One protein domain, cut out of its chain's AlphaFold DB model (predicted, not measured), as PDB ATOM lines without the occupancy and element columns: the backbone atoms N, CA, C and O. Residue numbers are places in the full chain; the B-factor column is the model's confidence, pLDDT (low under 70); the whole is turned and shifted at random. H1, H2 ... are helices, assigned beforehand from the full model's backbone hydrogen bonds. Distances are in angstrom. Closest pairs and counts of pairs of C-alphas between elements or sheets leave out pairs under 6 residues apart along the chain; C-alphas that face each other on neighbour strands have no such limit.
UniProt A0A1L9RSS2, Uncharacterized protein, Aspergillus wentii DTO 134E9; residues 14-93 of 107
ATOM      1  N   GLN A  14      13.419  42.276  53.115       81.38
ATOM      2  CA  GLN A  14      14.264  43.038  54.036       81.38
ATOM      3  C   GLN A  14      13.721  43.046  55.472       81.38
ATOM      4  O   GLN A  14      14.507  42.965  56.412       81.38
ATOM      5  N   LEU A  15      12.397  43.082  55.653       81.00
ATOM      6  CA  LEU A  15      11.780  43.056  56.984       81.00
ATOM      7  C   LEU A  15      11.993  41.702  57.669       81.00
ATOM      8  O   LEU A  15      12.332  41.653  58.848       81.00
ATOM      9  N   PHE A  16      11.864  40.608  56.916       81.50
ATOM     10  CA  PHE A  16      12.152  39.264  57.418       81.50
ATOM     11  C   PHE A  16      13.634  39.093  57.744       81.50
ATOM     12  O   PHE A  16      13.968  38.573  58.804       81.50
ATOM     13  N   ALA A  17      14.524  39.591  56.880       82.88
ATOM     14  CA  ALA A  17      15.960  39.567  57.128       82.88
ATOM     15  C   ALA A  17      16.332  40.307  58.414       82.88
ATOM     16  O   ALA A  17      17.086  39.779  59.229       82.88
ATOM     17  N   ALA A  18      15.756  41.492  58.618       82.69
ATOM     18  CA  ALA A  18      15.961  42.276  59.826       82.69
ATOM     19  C   ALA A  18      15.439  41.549  61.074       82.69
ATOM     20  O   ALA A  18      16.139  41.505  62.080       82.69
ATOM     21  N   ALA A  19      14.253  40.937  61.006       84.50
ATOM     22  CA  ALA A  19      13.700  40.166  62.118       84.50
ATOM     23  C   ALA A  19      14.570  38.943  62.469       84.50
ATOM     24  O   ALA A  19      14.833  38.693  63.643       84.50
ATOM     25  N   CYS A  20      15.072  38.214  61.467       81.25
ATOM     26  CA  CYS A  20      16.008  37.108  61.681       81.25
ATOM     27  C   CYS A  20      17.320  37.589  62.317       81.25
ATOM     28  O   CYS A  20      17.784  36.980  63.278       81.25
ATOM     29  N   ALA A  21      17.875  38.705  61.838       83.44
ATOM     30  CA  ALA A  21      19.086  39.293  62.404       83.44
ATOM     31  C   ALA A  21      18.889  39.741  63.861       83.44
ATOM     32  O   ALA A  21      19.742  39.482  64.706       83.44
ATOM     33  N   GLN A  22      17.743  40.347  64.185       82.50
ATOM     34  CA  GLN A  22      17.394  40.718  65.562       82.50
ATOM     35  C   GLN A  22      17.275  39.505  66.494       82.50
ATOM     36  O   GLN A  22      17.527  39.630  67.688       82.50
ATOM     37  N   ALA A  23      16.918  38.339  65.957       82.94
ATOM     38  CA  ALA A  23      16.857  37.084  66.698       82.94
ATOM     39  C   ALA A  23      18.214  36.348  66.788       82.94
ATOM     40  O   ALA A  23      18.255  35.233  67.305       82.94
ATOM     41  N   GLY A  24      19.306  36.952  66.302       81.56
ATOM     42  CA  GLY A  24      20.656  36.377  66.358       81.56
ATOM     43  C   GLY A  24      21.016  35.468  65.181       81.56
ATOM     44  O   GLY A  24      21.984  34.724  65.263       81.56
ATOM     45  N   TYR A  25      20.258  35.497  64.080       79.44
ATOM     46  CA  TYR A  25      20.561  34.688  62.897       79.44
ATOM     47  C   TYR A  25      21.252  35.494  61.800       79.44
ATOM     48  O   TYR A  25      20.823  36.595  61.447       79.44
ATOM     49  N   ALA A  26      22.242  34.886  61.146       82.38
ATOM     50  CA  ALA A  26      22.728  35.377  59.865       82.38
ATOM     51  C   ALA A  26      21.617  35.249  58.803       82.38
ATOM     52  O   ALA A  26      21.092  34.161  58.552       82.38
ATOM     53  N   ALA A  27      21.241  36.366  58.175       82.62
ATOM     54  CA  ALA A  27      20.117  36.424  57.245       82.62
ATOM     55  C   ALA A  27      20.539  37.010  55.890       82.62
ATOM     56  O   ALA A  27      20.980  38.153  55.799       82.62
ATOM     57  N   LEU A  28      20.359  36.234  54.817       85.88
ATOM     58  CA  LEU A  28      20.677  36.640  53.444       85.88
ATOM     59  C   LEU A  28      19.402  36.730  52.601       85.88
ATOM     60  O   LEU A  28      18.687  35.736  52.464       85.88
ATOM     61  N   ALA A  29      19.125  37.891  52.006       87.88
ATOM     62  CA  ALA A  29      18.084  38.078  50.991       87.88
ATOM     63  C   ALA A  29      18.723  38.388  49.630       87.88
ATOM     64  O   ALA A  29      19.632  39.217  49.559       87.88
ATOM     65  N   PHE A  30      18.249  37.754  48.556       88.69
ATOM     66  CA  PHE A  30      18.826  37.898  47.216       88.69
ATOM     67  C   PHE A  30      17.751  38.004  46.123       88.69
ATOM     68  O   PHE A  30      16.607  37.601  46.335       88.69
ATOM     69  N   ASP A  31      18.140  38.562  44.973       90.31
ATOM     70  CA  ASP A  31      17.342  38.586  43.741       90.31
ATOM     71  C   ASP A  31      17.794  37.433  42.834       90.31
ATOM     72  O   ASP A  31      18.996  37.172  42.738       90.31
ATOM     73  N   TYR A  32      16.867  36.749  42.160       90.00
ATOM     74  CA  TYR A  32      17.226  35.736  41.160       90.00
ATOM     75  C   TYR A  32      17.962  36.359  39.973       90.00
ATOM     76  O   TYR A  32      17.841  37.562  39.712       90.00
ATOM     77  N   LEU A  33      18.703  35.544  39.223       91.75
ATOM     78  CA  LEU A  33      19.310  35.978  37.970       91.75
ATOM     79  C   LEU A  33      18.217  36.564  37.058       91.75
ATOM     80  O   LEU A  33      17.080  36.100  37.064       91.75
ATOM     81  N   HIS A  34      18.555  37.592  36.283       91.75
ATOM     82  CA  HIS A  34      17.658  38.416  35.461       91.75
ATOM     83  C   HIS A  34      16.810  39.454  36.209       91.75
ATOM     84  O   HIS A  34      16.214  40.307  35.542       91.75
ATOM     85  N   PHE A  35      16.780  39.450  37.544       89.62
ATOM     86  CA  PHE A  35      15.992  40.397  38.341       89.62
ATOM     87  C   PHE A  35      16.863  41.446  39.037       89.62
ATOM     88  O   PHE A  35      17.915  41.142  39.591       89.62
ATOM     89  N   GLU A  36      16.399  42.698  39.011       89.25
ATOM     90  CA  GLU A  36      16.942  43.846  39.762       89.25
ATOM     91  C   GLU A  36      18.467  43.923  39.849       89.25
ATOM     92  O   GLU A  36      19.126  44.248  38.863       89.25
ATOM     93  N   SER A  37      19.021  43.659  41.035       88.12
ATOM     94  CA  SER A  37      20.442  43.822  41.329       88.12
ATOM     95  C   SER A  37      21.303  42.648  40.868       88.12
ATOM     96  O   SER A  37      22.526  42.751  40.912       88.12
ATOM     97  N   SER A  38      20.680  41.559  40.420       89.75
ATOM     98  CA  SER A  38      21.363  40.393  39.875       89.75
ATOM     99  C   SER A  38      21.553  40.527  38.368       89.75
ATOM    100  O   SER A  38      20.705  41.075  37.653       89.75
ATOM    101  N   ASP A  39      22.673  40.003  37.877       92.06
ATOM    102  CA  ASP A  39      23.032  40.003  36.457       92.06
ATOM    103  C   ASP A  39      22.069  39.157  35.607       92.06
ATOM    104  O   ASP A  39      21.144  38.530  36.113       92.06
ATOM    105  N   GLY A  40      22.259  39.152  34.285       90.31
ATOM    106  CA  GLY A  40      21.526  38.284  33.357       90.31
ATOM    107  C   GLY A  40      20.626  39.031  32.373       90.31
ATOM    108  O   GLY A  40      20.101  40.110  32.662       90.31
ATOM    109  N   GLN A  41      20.460  38.435  31.188       90.50
ATOM    110  CA  GLN A  41      19.612  38.921  30.095       90.50
ATOM    111  C   GLN A  41      18.828  37.764  29.443       90.50
ATOM    112  O   GLN A  41      19.382  36.668  29.347       90.50
ATOM    113  N   PRO A  42      17.588  37.986  28.961       91.88
ATOM    114  CA  PRO A  42      16.801  39.221  29.084       91.88
ATOM    115  C   PRO A  42      16.447  39.550  30.544       91.88
ATOM    116  O   PRO A  42      16.470  38.663  31.393       91.88
ATOM    117  N   ARG A  43      16.173  40.825  30.852       92.81
ATOM    118  CA  ARG A  43      15.716  41.248  32.191       92.81
ATOM    119  C   ARG A  43      14.320  40.711  32.495       92.81
ATOM    120  O   ARG A  43      13.513  40.543  31.583       92.81
ATOM    121  N   ASN A  44      14.038  40.515  33.781       88.62
ATOM    122  CA  ASN A  44      12.759  40.033  34.307       88.62
ATOM    123  C   ASN A  44      12.339  38.680  33.708       88.62
ATOM    124  O   ASN A  44      11.153  38.409  33.517       88.62
ATOM    125  N   LEU A  45      13.322  37.838  33.369       89.56
ATOM    126  CA  LEU A  45      13.070  36.499  32.860       89.56
ATOM    127  C   LEU A  45      12.741  35.560  34.017       89.56
ATOM    128  O   LEU A  45      13.616  35.156  34.774       89.56
ATOM    129  N   MET A  46      11.478  35.162  34.093       87.44
ATOM    130  CA  MET A  46      11.007  34.165  35.045       87.44
ATOM    131  C   MET A  46      11.242  32.751  34.499       87.44
ATOM    132  O   MET A  46      10.731  32.387  33.435       87.44
ATOM    133  N   SER A  47      11.999  31.937  35.233       87.00
ATOM    134  CA  SER A  47      12.313  30.554  34.861       87.00
ATOM    135  C   SER A  47      12.493  29.706  36.111       87.00
ATOM    136  O   SER A  47      13.539  29.743  36.749       87.00
ATOM    137  N   VAL A  48      11.492  28.884  36.434       84.94
ATOM    138  CA  VAL A  48      11.509  28.034  37.638       84.94
ATOM    139  C   VAL A  48      12.764  27.148  37.720       84.94
ATOM    140  O   VAL A  48      13.388  27.108  38.780       84.94
ATOM    141  N   PRO A  49      13.225  26.476  36.642       89.38
ATOM    142  CA  PRO A  49      14.471  25.716  36.706       89.38
ATOM    143  C   PRO A  49      15.704  26.580  36.998       89.38
ATOM    144  O   PRO A  49      16.649  26.074  37.598       89.38
ATOM    145  N   GLN A  50      15.720  27.842  36.554       89.44
ATOM    146  CA  GLN A  50      16.817  28.769  36.835       89.44
ATOM    147  C   GLN A  50      16.753  29.276  38.273       89.44
ATOM    148  O   GLN A  50      17.747  29.174  38.973       89.44
ATOM    149  N   GLU A  51      15.583  29.697  38.747       87.88
ATOM    150  CA  GLU A  51      15.381  30.150  40.128       87.88
ATOM    151  C   GLU A  51      15.776  29.055  41.142       87.88
ATOM    152  O   GLU A  51      16.426  29.332  42.150       87.88
ATOM    153  N   LEU A  52      15.483  27.781  40.839       86.38
ATOM    154  CA  LEU A  52      15.941  26.637  41.638       86.38
ATOM    155  C   LEU A  52      17.467  26.449  41.620       86.38
ATOM    156  O   LEU A  52      18.028  25.992  42.617       86.38
ATOM    157  N   ARG A  53      18.140  26.749  40.501       90.00
ATOM    158  CA  ARG A  53      19.611  26.714  40.409       90.00
ATOM    159  C   ARG A  53      20.224  27.866  41.193       90.00
ATOM    160  O   ARG A  53      21.033  27.605  42.072       90.00
ATOM    161  N   ASP A  54      19.742  29.084  40.976       89.31
ATOM    162  CA  ASP A  54      20.190  30.283  41.685       89.31
ATOM    163  C   ASP A  54      20.091  30.095  43.208       89.31
ATOM    164  O   ASP A  54      21.014  30.424  43.952       89.31
ATOM    165  N   PHE A  55      19.000  29.491  43.692       86.19
ATOM    166  CA  PHE A  55      18.841  29.199  45.117       86.19
ATOM    167  C   PHE A  55      19.894  28.207  45.638       86.19
ATOM    168  O   PHE A  55      20.418  28.371  46.742       86.19
ATOM    169  N   ARG A  56      20.223  27.168  44.857       87.00
ATOM    170  CA  ARG A  56      21.273  26.198  45.211       87.00
ATOM    171  C   ARG A  56      22.653  26.850  45.221       87.00
ATOM    172  O   ARG A  56      23.419  26.579  46.142       87.00
ATOM    173  N   ASP A  57      22.930  27.724  44.262       91.06
ATOM    174  CA  ASP A  57      24.207  28.433  44.155       91.06
ATOM    175  C   ASP A  57      24.399  29.395  45.335       91.06
ATOM    176  O   ASP A  57      25.462  29.419  45.954       91.06
ATOM    177  N   VAL A  58      23.345  30.104  45.750       88.38
ATOM    178  CA  VAL A  58      23.376  30.936  46.964       88.38
ATOM    179  C   VAL A  58      23.610  30.090  48.220       88.38
ATOM    180  O   VAL A  58      24.392  30.481  49.086       88.38
ATOM    181  N   ASN A  59      22.979  28.917  48.328       84.56
ATOM    182  CA  ASN A  59      23.227  28.006  49.448       84.56
ATOM    183  C   ASN A  59      24.676  27.496  49.477       84.56
ATOM    184  O   ASN A  59      25.240  27.350  50.562       84.56
ATOM    185  N   ALA A  60      25.274  27.213  48.317       87.81
ATOM    186  CA  ALA A  60      26.682  26.837  48.220       87.81
ATOM    187  C   ALA A  60      27.588  27.995  48.664       87.81
ATOM    188  O   ALA A  60      28.431  27.799  49.537       87.81
ATOM    189  N   LEU A  61      27.322  29.213  48.185       87.62
ATOM    190  CA  LEU A  61      28.056  30.422  48.568       87.62
ATOM    191  C   LEU A  61      28.026  30.667  50.085       87.62
ATOM    192  O   LEU A  61      29.052  30.979  50.681       87.62
ATOM    193  N   VAL A  62      26.876  30.487  50.740       86.12
ATOM    194  CA  VAL A  62      26.782  30.611  52.207       86.12
ATOM    195  C   VAL A  62      27.652  29.566  52.913       86.12
ATOM    196  O   VAL A  62      28.308  29.883  53.902       86.12
ATOM    197  N   ARG A  63      27.693  28.330  52.404       82.50
ATOM    198  CA  ARG A  63      28.498  27.239  52.983       82.50
ATOM    199  C   ARG A  63      30.002  27.436  52.786       82.50
ATOM    200  O   ARG A  63      30.772  26.985  53.626       82.50
ATOM    201  N   GLU A  64      30.411  28.079  51.697       87.19
ATOM    202  CA  GLU A  64      31.818  28.360  51.376       87.19
ATOM    203  C   GLU A  64      32.390  29.566  52.139       87.19
ATOM    204  O   GLU A  64      33.609  29.727  52.197       87.19
ATOM    205  N   HIS A  65      31.536  30.382  52.766       86.06
ATOM    206  CA  HIS A  65      31.931  31.571  53.531       86.06
ATOM    207  C   HIS A  65      31.485  31.511  55.001       86.06
ATOM    208  O   HIS A  65      30.731  32.382  55.448       86.06
ATOM    209  N   PRO A  66      31.928  30.503  55.775       77.12
ATOM    210  CA  PRO A  66      31.521  30.358  57.167       77.12
ATOM    211  C   PRO A  66      31.887  31.591  57.999       77.12
ATOM    212  O   PRO A  66      31.062  32.036  58.774       77.12
ATOM    213  N   ASP A  67      33.028  32.237  57.751       81.12
ATOM    214  CA  ASP A  67      33.481  33.458  58.439       81.12
ATOM    215  C   ASP A  67      32.504  34.644  58.344       81.12
ATOM    216  O   ASP A  67      32.511  35.536  59.193       81.12
ATOM    217  N   ARG A  68      31.652  34.663  57.315       76.31
ATOM    218  CA  ARG A  68      30.661  35.723  57.075       76.31
ATOM    219  C   ARG A  68      29.266  35.365  57.574       76.31
ATOM    220  O   ARG A  68      28.415  36.250  57.660       76.31
ATOM    221  N   PHE A  69      29.024  34.088  57.852       73.25
ATOM    222  CA  PHE A  69      27.716  33.544  58.215       73.25
ATOM    223  C   PHE A  69      27.778  32.678  59.492       73.25
ATOM    224  O   PHE A  69      26.878  31.868  59.715       73.25
ATOM    225  N   ASP A  70      28.813  32.854  60.322       60.06
ATOM    226  CA  ASP A  70      29.049  32.078  61.544       60.06
ATOM    227  C   ASP A  70      28.194  32.607  62.704       60.06
ATOM    228  O   ASP A  70      28.490  33.649  63.284       60.06
ATOM    229  N   ASP A  71      27.122  31.882  63.017       52.97
ATOM    230  CA  ASP A  71      26.682  31.708  64.413       52.97
ATOM    231  C   ASP A  71      25.841  30.428  64.551       52.97
ATOM    232  O   ASP A  71      25.956  29.675  65.511       52.97
ATOM    233  N   HIS A  72      25.069  30.060  63.524       51.84
ATOM    234  CA  HIS A  72      24.354  28.784  63.488       51.84
ATOM    235  C   HIS A  72      24.282  28.271  62.048       51.84
ATOM    236  O   HIS A  72      23.983  29.035  61.132       51.84
ATOM    237  N   GLN A  73      24.553  26.974  61.840       57.25
ATOM    238  CA  GLN A  73      24.361  26.286  60.551       57.25
ATOM    239  C   GLN A  73      23.055  26.735  59.878       57.25
ATOM    240  O   GLN A  73      22.079  26.955  60.591       57.25
ATOM    241  N   LEU A  74      23.027  26.825  58.536       56.28
ATOM    242  CA  LEU A  74      21.882  27.302  57.738       56.28
ATOM    243  C   LEU A  74      20.530  26.858  58.337       56.28
ATOM    244  O   LEU A  74      20.081  25.733  58.125       56.28
ATOM    245  N   ALA A  75      19.899  27.751  59.103       52.97
ATOM    246  CA  ALA A  75      18.787  27.375  59.974       52.97
ATOM    247  C   ALA A  75      17.462  27.243  59.211       52.97
ATOM    248  O   ALA A  75      16.593  26.475  59.614       52.97
ATOM    249  N   ALA A  76      17.298  27.983  58.107       53.88
ATOM    250  CA  ALA A  76      16.129  27.899  57.236       53.88
ATOM    251  C   ALA A  76      16.375  28.552  55.865       53.88
ATOM    252  O   ALA A  76      16.999  29.608  55.757       53.88
ATOM    253  N   GLY A  77      15.793  27.968  54.816       58.66
ATOM    254  CA  GLY A  77      15.564  28.634  53.536       58.66
ATOM    255  C   GLY A  77      14.108  29.089  53.443       58.66
ATOM    256  O   GLY A  77      13.218  28.254  53.332       58.66
ATOM    257  N   ILE A  78      13.849  30.401  53.484       58.19
ATOM    258  CA  ILE A  78      12.506  30.948  53.234       58.19
ATOM    259  C   ILE A  78      12.429  31.377  51.770       58.19
ATOM    260  O   ILE A  78      13.193  32.248  51.337       58.19
ATOM    261  N   ALA A  79      11.507  30.774  51.027       57.47
ATOM    262  CA  ALA A  79      11.088  31.237  49.715       57.47
ATOM    263  C   ALA A  79       9.559  31.248  49.636       57.47
ATOM    264  O   ALA A  79       8.895  30.276  49.986       57.47
ATOM    265  N   GLN A  80       8.993  32.373  49.198       55.00
ATOM    266  CA  GLN A  80       7.547  32.528  49.018       55.00
ATOM    267  C   GLN A  80       7.124  31.988  47.649       55.00
ATOM    268  O   GLN A  80       6.647  32.724  46.795       55.00
ATOM    269  N   CYS A  81       7.310  30.695  47.405       44.69
ATOM    270  CA  CYS A  81       6.776  30.052  46.211       44.69
ATOM    271  C   CYS A  81       6.234  28.664  46.572       44.69
ATOM    272  O   CYS A  81       6.930  27.919  47.259       44.69
ATOM    273  N   PRO A  82       5.043  28.264  46.090       46.09
ATOM    274  CA  PRO A  82       4.593  26.876  46.208       46.09
ATOM    275  C   PRO A  82       5.452  25.885  45.391       46.09
ATOM    276  O   PRO A  82       5.215  24.686  45.473       46.09
ATOM    277  N   CYS A  83       6.431  26.359  44.603       51.00
ATOM    278  CA  CYS A  83       7.240  25.550  43.681       51.00
ATOM    279  C   CYS A  83       8.723  25.410  44.065       51.00
ATOM    280  O   CYS A  83       9.466  24.750  43.341       51.00
ATOM    281  N   VAL A  84       9.174  25.991  45.182       46.16
ATOM    282  CA  VAL A  84      10.413  25.516  45.816       46.16
ATOM    283  C   VAL A  84      10.050  24.296  46.650       46.16
ATOM    284  O   VAL A  84       9.082  24.343  47.403       46.16
ATOM    285  N   ASP A  85      10.790  23.196  46.509       52.22
ATOM    286  CA  ASP A  85      10.630  22.005  47.349       52.22
ATOM    287  C   ASP A  85      10.879  22.380  48.823       52.22
ATOM    288  O   ASP A  85      11.982  22.243  49.362       52.22
ATOM    289  N   GLY A  86       9.841  22.873  49.501       49.62
ATOM    290  CA  GLY A  86       9.872  23.182  50.929       49.62
ATOM    291  C   GLY A  86      10.217  21.942  51.751       49.62
ATOM    292  O   GLY A  86      10.831  22.051  52.806       49.62
ATOM    293  N   PHE A  87       9.917  20.756  51.209       52.56
ATOM    294  CA  PHE A  87      10.320  19.468  51.759       52.56
ATOM    295  C   PHE A  87      11.827  19.198  51.621       52.56
ATOM    296  O   PHE A  87      12.470  18.789  52.582       52.56
ATOM    297  N   ALA A  88      12.443  19.479  50.465       56.59
ATOM    298  CA  ALA A  88      13.897  19.352  50.331       56.59
ATOM    299  C   ALA A  88      14.635  20.374  51.209       56.59
ATOM    300  O   ALA A  88      15.691  20.067  51.758       56.59
ATOM    301  N   SER A  89      14.053  21.564  51.384       49.44
ATOM    302  CA  SER A  89      14.593  22.588  52.282       49.44
ATOM    303  C   SER A  89      14.478  22.174  53.753       49.44
ATOM    304  O   SER A  89      15.430  22.368  54.500       49.44
ATOM    305  N   SER A  90      13.369  21.550  54.174       57.47
ATOM    306  CA  SER A  90      13.210  21.074  55.558       57.47
ATOM    307  C   SER A  90      14.119  19.890  55.891       57.47
ATOM    308  O   SER A  90      14.612  19.806  57.011       57.47
ATOM    309  N   LEU A  91      14.420  19.024  54.917       60.88
ATOM    310  CA  LEU A  91      15.393  17.934  55.077       60.88
ATOM    311  C   LEU A  91      16.847  18.419  55.204       60.88
ATOM    312  O   LEU A  91      17.707  17.659  55.647       60.88
ATOM    313  N   GLN A  92      17.135  19.662  54.813       56.47
ATOM    314  CA  GLN A  92      18.462  20.275  54.934       56.47
ATOM    315  C   GLN A  92      18.648  21.056  56.243       56.47
ATOM    316  O   GLN A  92      19.761  21.509  56.513       56.47
ATOM    317  N   VAL A  93      17.591  21.189  57.055       50.44
ATOM    318  CA  VAL A  93      17.635  21.810  58.382       50.44
ATOM    319  C   VAL A  93      17.797  20.711  59.440       50.44
ATOM    320  O   VAL A  93      16.990  19.779  59.481       50.44
TER     321      VAL A  93
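This is residues 14 to 93 of the 107 residues of an uncharacterized protein of Aspergillus wentii DTO 134E9 (UniProt A0A1L9RSS2). Picture three helices, H1, H2 and H4, set well apart as the corners of a triangle and running roughly the same way, with long links that double back from the end of one helix to the start of another. H2 is the long one and the tiny H3 follows it at a corner at its far end; of the two long links, residues 23 to 47 run back from the end of H1 and loop out past the start of H2, and residues 70 to 85 run back from H3 to the start of H4. The printed part has 80 residues with four named helices, in the order H1, H2, H3, H4, and no named strand. The class is all helix, though 36 of the 80 residues, under half, are in named elements. The whole is compact, with a radius of gyration of the C-alphas of 13.3 A, and the C-alphas span 37 by 27 by 25 A.

Start at the first printed residue with H1, residues 14 to 22, which touches no helix. It is apart from H2, residues 48 to 64, and also from H3, residues 66 to 69, and H4, residues 86 to 91. Next look at H2 and H3, which are close but not clearly touching: their closest C-alphas, those of Val 62 and Phe 69, are 6.8 A apart, in the one pair within 8 A. Farther along, H4 is apart from both H2 and H3. On the backbone N and O atoms, every O i to N i+4 pair is within hydrogen-bond range in H1, H2 and H4. H3 is too short for such a pair, and its one O i to N i+3 pair is within range.

Find C-alpha 14 at (14.264, 43.038, 54.036); from there H1 runs 12.2 A to C-alpha 22. Residues 23 to 47 lead on to Val 48, whose C-alpha is at (11.509, 28.034, 37.638), and there H2, the longest helix with 17 residues, begins its 24.5 A run to C-alpha 64. After one residue comes H3, from Pro 66 to Phe 69, 4 residues long. Residues 70 to 85 then bring you to H4, from Gly 86 to Leu 91, which ends at C-alpha 91 at (15.393, 17.934, 55.077).

The two C-alphas farthest apart, those of Ala 23 and Pro 42, are 37.7 A from each other, and the outline is rounded. From the first printed C-alpha, that of Gln 14, to the last, that of Val 93, is 21.9 A. The links H1 to H2, with 25 residues, and H3 to H4, with 16, are long, while H2 to H3 is tight. The printed part has no cut. In the B-factor column you will find a mean pLDDT of 76.4 for the printed part, with residues 70 to 93 under 70; H4 has a mean of 54.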